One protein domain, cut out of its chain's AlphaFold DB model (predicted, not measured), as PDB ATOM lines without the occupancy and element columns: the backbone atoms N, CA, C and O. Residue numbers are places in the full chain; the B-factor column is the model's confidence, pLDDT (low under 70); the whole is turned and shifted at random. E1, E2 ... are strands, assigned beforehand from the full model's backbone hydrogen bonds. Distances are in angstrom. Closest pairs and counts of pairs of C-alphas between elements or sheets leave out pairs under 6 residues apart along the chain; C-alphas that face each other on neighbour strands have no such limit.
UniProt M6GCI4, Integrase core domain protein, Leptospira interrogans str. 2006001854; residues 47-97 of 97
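What this domain is: This is residues 47 to 97 of the 97 residues of the protein "Integrase core domain protein" of Leptospira interrogans str. 2006001854 (UniProt M6GCI4). With little regular structure, this is a loose chain of two small two-stranded ribbons: E1 and E4 pair near the middle, and the E2-E3 hairpin sits to one side, while both end stretches trail away to opposite ends. The printed part has 51 residues, no named helix and four strands, E1 to E4, in two antiparallel sheets, E1 - E4 and E2 - E3. It is all strand, with 16 residues in named elements; it is loose, radius of gyration of the C-alphas 12.7 A, spanning 44 by 24 by 15 A.

How they stand to each other: E1, residues 60 to 63, is antiparallel to E4, residues 87 to 90, at 147 degrees; N 62 and O 88 are 2.9 A apart, within hydrogen-bond range. E2, residues 69 to 72, and E3, residues 75 to 78, form a hairpin, antiparallel at 152 degrees, with N 70 and O 77 2.9 A apart. E3 is apart from E1 and E4.

Where its parts are: E1 begins at C-alpha 60 (261.139, 255.037, 257.886) and is 10.3 A long; E2 is 9.6 A and E3 9.8 A. E4, 9.9 A, ends at C-alpha 90 (262.337, 250.266, 259.568).

The domain as a whole: The C-alphas farthest apart, Ser 48 and Met 97, are 44.0 A apart. The printed part has no cut and no long link. Residues 95 to 97 are under 70 in pLDDT.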
ATOM      1  N   PRO A  47     283.039 258.948 272.603       91.50
ATOM      2  CA  PRO A  47     282.504 260.276 272.866       91.50
ATOM      3  C   PRO A  47     281.737 260.299 274.197       91.50
ATOM      4  O   PRO A  47     281.133 259.306 274.595       91.50
ATOM      5  N   SER A  48     281.753 261.443 274.889       92.88
ATOM      6  CA  SER A  48     281.010 261.628 276.148       92.88
ATOM      7  C   SER A  48     279.493 261.656 275.951       92.88
ATOM      8  O   SER A  48     278.746 261.383 276.885       92.88
ATOM      9  N   VAL A  49     279.051 261.987 274.738       90.25
ATOM     10  CA  VAL A  49     277.662 261.938 274.289       90.25
ATOM     11  C   VAL A  49     277.652 261.160 272.983       90.25
ATOM     12  O   VAL A  49     278.386 261.507 272.054       90.25
ATOM     13  N   LEU A  50     276.864 260.090 272.921       87.75
ATOM     14  CA  LEU A  50     276.717 259.326 271.689       87.75
ATOM     15  C   LEU A  50     275.977 260.180 270.650       87.75
ATOM     16  O   LEU A  50     274.990 260.828 270.996       87.75
ATOM     17  N   PRO A  51     276.447 260.220 269.392       88.12
ATOM     18  CA  PRO A  51     275.673 260.836 268.326       88.12
ATOM     19  C   PRO A  51     274.395 260.028 268.088       88.12
ATOM     20  O   PRO A  51     274.417 258.799 268.184       88.12
ATOM     21  N   GLU A  52     273.311 260.712 267.726       86.31
ATOM     22  CA  GLU A  52     272.095 260.041 267.266       86.31
ATOM     23  C   GLU A  52     272.395 259.148 266.055       86.31
ATOM     24  O   GLU A  52     273.243 259.462 265.206       86.31
ATOM     25  N   ALA A  53     271.687 258.022 265.969       88.38
ATOM     26  CA  ALA A  53     271.789 257.131 264.827       88.38
ATOM     27  C   ALA A  53     271.321 257.850 263.552       88.38
ATOM     28  O   ALA A  53     270.199 258.347 263.462       88.38
ATOM     29  N   TYR A  54     272.190 257.888 262.542       91.44
ATOM     30  CA  TYR A  54     271.843 258.417 261.229       91.44
ATOM     31  C   TYR A  54     271.200 257.325 260.373       91.44
ATOM     32  O   TYR A  54     271.806 256.276 260.144       91.44
ATOM     33  N   TYR A  55     270.014 257.614 259.842       92.50
ATOM     34  CA  TYR A  55     269.318 256.763 258.883       92.50
ATOM     35  C   TYR A  55     269.238 257.449 257.511       92.50
ATOM     36  O   TYR A  55     269.007 258.661 257.447       92.50
ATOM     37  N   PRO A  56     269.416 256.706 256.403       91.62
ATOM     38  CA  PRO A  56     269.154 257.220 255.063       91.62
ATOM     39  C   PRO A  56     267.726 257.766 254.914       91.62
ATOM     40  O   PRO A  56     266.792 257.301 255.564       91.62
ATOM     41  N   THR A  57     267.526 258.720 254.005       88.94
ATOM     42  CA  THR A  57     266.226 259.394 253.803       88.94
ATOM     43  C   THR A  57     265.116 258.480 253.281       88.94
ATOM     44  O   THR A  57     263.943 258.831 253.376       88.94
ATOM     45  N   ASN A  58     265.464 257.317 252.730       90.00
ATOM     46  CA  ASN A  58     264.522 256.295 252.274       90.00
ATOM     47  C   ASN A  58     264.108 255.303 253.376       90.00
ATOM     48  O   ASN A  58     263.351 254.378 253.086       90.00
ATOM     49  N   VAL A  59     264.602 255.469 254.606       91.56
ATOM     50  CA  VAL A  59     264.266 254.617 255.751       91.56
ATOM     51  C   VAL A  59     263.198 255.297 256.595       91.56
ATOM     52  O   VAL A  59     263.310 256.472 256.946       91.56
ATOM     53  N   VAL A  60     262.154 254.549 256.951       91.56
ATOM     54  CA  VAL A  60     261.139 255.037 257.886       91.56
ATOM     55  C   VAL A  60     261.712 254.947 259.292       91.56
ATOM     56  O   VAL A  60     262.005 253.856 259.765       91.56
ATOM     57  N   VAL A  61     261.859 256.081 259.971       93.94
ATOM     58  CA  VAL A  61     262.360 256.126 261.349       93.94
ATOM     59  C   VAL A  61     261.187 256.266 262.314       93.94
ATOM     60  O   VAL A  61     260.319 257.116 262.117       93.94
ATOM     61  N   THR A  62     261.157 255.440 263.358       94.19
ATOM     62  CA  THR A  62     260.162 255.519 264.436       94.19
ATOM     63  C   THR A  62     260.854 255.547 265.798       94.19
ATOM     64  O   THR A  62     261.830 254.819 265.995       94.19
ATOM     65  N   PRO A  63     260.355 256.339 266.763       95.56
ATOM     66  CA  PRO A  63     260.850 256.279 268.127       95.56
ATOM     67  C   PRO A  63     260.413 254.975 268.802       95.56
ATOM     68  O   PRO A  63     259.316 254.459 268.551       95.56
ATOM     69  N   VAL A  64     261.272 254.477 269.681       97.50
ATOM     70  CA  VAL A  64     260.984 253.409 270.634       97.50
ATOM     71  C   VAL A  64     260.566 254.061 271.948       97.50
ATOM     72  O   VAL A  64     261.216 254.984 272.429       97.50
ATOM     73  N   ASN A  65     259.463 253.607 272.537       96.88
ATOM     74  CA  ASN A  65     259.034 254.129 273.830       96.88
ATOM     75  C   ASN A  65     259.908 253.621 274.989       96.88
ATOM     76  O   ASN A  65     260.701 252.691 274.841       96.88
ATOM     77  N   ASP A  66     259.682 254.186 276.168       97.56
ATOM     78  CA  ASP A  66     260.294 253.830 277.455       97.56
ATOM     79  C   ASP A  66     260.236 252.329 277.806       97.56
ATOM     80  O   ASP A  66     261.078 251.803 278.534       97.56
ATOM     81  N   LEU A  67     259.252 251.606 277.268       97.50
ATOM     82  CA  LEU A  67     259.075 250.167 277.462       97.50
ATOM     83  C   LEU A  67     259.712 249.307 276.356       97.50
ATOM     84  O   LEU A  67     259.519 248.089 276.354       97.50
ATOM     85  N   GLY A  68     260.425 249.896 275.395       97.88
ATOM     86  CA  GLY A  68     261.086 249.168 274.309       97.88
ATOM     87  C   GLY A  68     260.172 248.779 273.140       97.88
ATOM     88  O   GLY A  68     260.475 247.828 272.416       97.88
ATOM     89  N   ASN A  69     259.030 249.451 272.969       98.19
ATOM     90  CA  ASN A  69     258.054 249.173 271.912       98.19
ATOM     91  C   ASN A  69     258.041 250.263 270.843       98.19
ATOM     92  O   ASN A  69     258.185 251.445 271.147       98.19
ATOM     93  N   ILE A  70     257.715 249.862 269.618       97.62
ATOM     94  CA  ILE A  70     257.302 250.766 268.543       97.62
ATOM     95  C   ILE A  70     255.815 250.580 268.236       97.62
ATOM     96  O   ILE A  70     255.241 249.509 268.474       97.62
ATOM     97  N   TYR A  71     255.201 251.612 267.661       94.75
ATOM     98  CA  TYR A  71     253.881 251.521 267.044       94.75
ATOM     99  C   TYR A  71     254.028 251.643 265.534       94.75
ATOM    100  O   TYR A  71     254.414 252.692 265.027       94.75
ATOM    101  N   PHE A  72     253.707 250.576 264.809       92.06
ATOM    102  CA  PHE A  72     253.837 250.539 263.358       92.06
ATOM    103  C   PHE A  72     252.641 249.830 262.730       92.06
ATOM    104  O   PHE A  72     252.243 248.759 263.182       92.06
ATOM    105  N   ALA A  73     252.042 250.443 261.703       90.12
ATOM    106  CA  ALA A  73     250.892 249.901 260.968       90.12
ATOM    107  C   ALA A  73     249.723 249.418 261.863       90.12
ATOM    108  O   ALA A  73     249.074 248.421 261.571       90.12
ATOM    109  N   GLY A  74     249.457 250.116 262.976       93.62
ATOM    110  CA  GLY A  74     248.399 249.750 263.932       93.62
ATOM    111  C   GLY A  74     248.775 248.638 264.918       93.62
ATOM    112  O   GLY A  74     247.962 248.272 265.764       93.62
ATOM    113  N   HIS A  75     250.006 248.131 264.857       94.12
ATOM    114  CA  HIS A  75     250.520 247.105 265.754       94.12
ATOM    115  C   HIS A  75     251.531 247.685 266.741       94.12
ATOM    116  O   HIS A  75     252.358 248.527 266.390       94.12
ATOM    117  N   ARG A  76     251.487 247.192 267.983       96.31
ATOM    118  CA  ARG A  76     252.539 247.417 268.976       96.31
ATOM    119  C   ARG A  76     253.541 246.275 268.893       96.31
ATOM    120  O   ARG A  76     253.164 245.123 269.103       96.31
ATOM    121  N   ILE A  77     254.798 246.597 268.614       96.75
ATOM    122  CA  ILE A  77     255.869 245.614 268.439       96.75
ATOM    123  C   ILE A  77     256.936 245.894 269.493       96.75
ATOM    124  O   ILE A  77     257.501 246.984 269.527       96.75
ATOM    125  N   PHE A  78     257.199 244.917 270.359       97.50
ATOM    126  CA  PHE A  78     258.305 244.988 271.309       97.50
ATOM    127  C   PHE A  78     259.618 244.641 270.601       97.50
ATOM    128  O   PHE A  78     259.699 243.601 269.946       97.50
ATOM    129  N   LEU A  79     260.628 245.498 270.748       97.19
ATOM    130  CA  LEU A  79     261.972 245.282 270.215       97.19
ATOM    131  C   LEU A  79     262.923 244.850 271.334       97.19
ATOM    132  O   LEU A  79     263.408 243.721 271.347       97.19
ATOM    133  N   SER A  80     263.191 245.761 272.270       97.38
ATOM    134  CA  SER A  80     264.059 245.557 273.430       97.38
ATOM    135  C   SER A  80     263.977 246.773 274.346       97.38
ATOM    136  O   SER A  80     263.970 247.904 273.864       97.38
ATOM    137  N   SER A  81     264.010 246.567 275.662       97.00
ATOM    138  CA  SER A  81     264.152 247.669 276.625       97.00
ATOM    139  C   SER A  81     265.513 248.366 276.537       97.00
ATOM    140  O   SER A  81     265.643 249.498 276.980       97.00
ATOM    141  N   ALA A  82     266.523 247.723 275.941       96.69
ATOM    142  CA  ALA A  82     267.828 248.341 275.707       96.69
ATOM    143  C   ALA A  82     267.793 249.463 274.652       96.69
ATOM    144  O   ALA A  82     268.767 250.192 274.525       96.69
ATOM    145  N   LEU A  83     266.700 249.566 273.889       95.81
ATOM    146  CA  LEU A  83     266.464 250.613 272.895       95.81
ATOM    147  C   LEU A  83     265.440 251.645 273.387       95.81
ATOM    148  O   LEU A  83     264.910 252.392 272.575       95.81
ATOM    149  N   ALA A  84     265.091 251.649 274.676       96.44
ATOM    150  CA  ALA A  84     264.177 252.648 275.218       96.44
ATOM    151  C   ALA A  84     264.699 254.063 274.929       96.44
ATOM    152  O   ALA A  84     265.889 254.323 275.089       96.44
ATOM    153  N   ASP A  85     263.797 254.940 274.486       94.19
ATOM    154  CA  ASP A  85     264.071 256.332 274.104       94.19
ATOM    155  C   ASP A  85     265.006 256.517 272.889       94.19
ATOM    156  O   ASP A  85     265.369 257.644 272.551       94.19
ATOM    157  N   GLU A  86     265.338 255.438 272.172       94.75
ATOM    158  CA  GLU A  86     266.101 255.491 270.922       94.75
ATOM    159  C   GLU A  86     265.185 255.564 269.690       94.75
ATOM    160  O   GLU A  86     264.015 255.172 269.707       94.75
ATOM    161  N   SER A  87     265.734 256.031 268.568       94.81
ATOM    162  CA  SER A  87     265.074 255.953 267.258       94.81
ATOM    163  C   SER A  87     265.570 254.745 266.475       94.81
ATOM    164  O   SER A  87     266.768 254.483 266.432       94.81
ATOM    165  N   VAL A  88     264.657 254.032 265.812       95.19
ATOM    166  CA  VAL A  88     264.989 252.872 264.975       95.19
ATOM    167  C   VAL A  88     264.508 253.056 263.542       95.19
ATOM    168  O   VAL A  88     263.419 253.575 263.294       95.19
ATOM    169  N   GLY A  89     265.325 252.602 262.597       94.38
ATOM    170  CA  GLY A  89     264.972 252.516 261.185       94.38
ATOM    171  C   GLY A  89     264.201 251.235 260.877       94.38
ATOM    172  O   GLY A  89     264.577 250.150 261.322       94.38
ATOM    173  N   LEU A  90     263.130 251.362 260.103       92.19
ATOM    174  CA  LEU A  90     262.337 250.266 259.568       92.19
ATOM    175  C   LEU A  90     262.637 250.130 258.077       92.19
ATOM    176  O   LEU A  90     262.340 251.027 257.284       92.19
ATOM    177  N   GLU A  91     263.210 248.991 257.710       88.12
ATOM    178  CA  GLU A  91     263.474 248.611 256.327       88.12
ATOM    179  C   GLU A  91     262.663 247.362 255.984       88.12
ATOM    180  O   GLU A  91     262.551 246.429 256.783       88.12
ATOM    181  N   ASP A  92     262.058 247.361 254.798       84.19
ATOM    182  CA  ASP A  92     261.329 246.200 254.305       84.19
ATOM    183  C   ASP A  92     262.337 245.130 253.879       84.19
ATOM    184  O   ASP A  92     263.153 245.353 252.986       84.19
ATOM    185  N   ASN A  93     262.282 243.958 254.507       71.62
ATOM    186  CA  ASN A  93     263.171 242.846 254.187       71.62
ATOM    187  C   ASN A  93     262.631 242.029 253.003       71.62
ATOM    188  O   ASN A  93     262.517 240.800 253.082       71.62
ATOM    189  N   ARG A  94     262.252 242.699 251.908       71.62
ATOM    190  CA  ARG A  94     261.952 241.990 250.662       71.62
ATOM    191  C   ARG A  94     263.257 241.404 250.160       71.62
ATOM    192  O   ARG A  94     264.143 242.117 249.708       71.62
ATOM    193  N   ILE A  95     263.368 240.087 250.258       59.62
ATOM    194  CA  ILE A  95     264.326 239.349 249.450       59.62
ATOM    195  C   ILE A  95     263.790 239.467 248.027       59.62
ATOM    196  O   ILE A  95     262.803 238.814 247.691       59.62
ATOM    197  N   ASP A  96     264.380 240.355 247.232       59.28
ATOM    198  CA  ASP A  96     264.134 240.383 245.796       59.28
ATOM    199  C   ASP A  96     264.484 238.986 245.246       59.28
ATOM    200  O   ASP A  96     265.640 238.555 245.319       59.28
ATOM    201  N   MET A  97     263.463 238.242 244.801       46.69
ATOM    202  CA  MET A  97     263.594 236.944 244.123       46.69
ATOM    203  C   MET A  97     263.783 237.130 242.623       46.69
ATOM    204  O   MET A  97     263.072 237.988 242.050       46.69
TER     205      MET A  97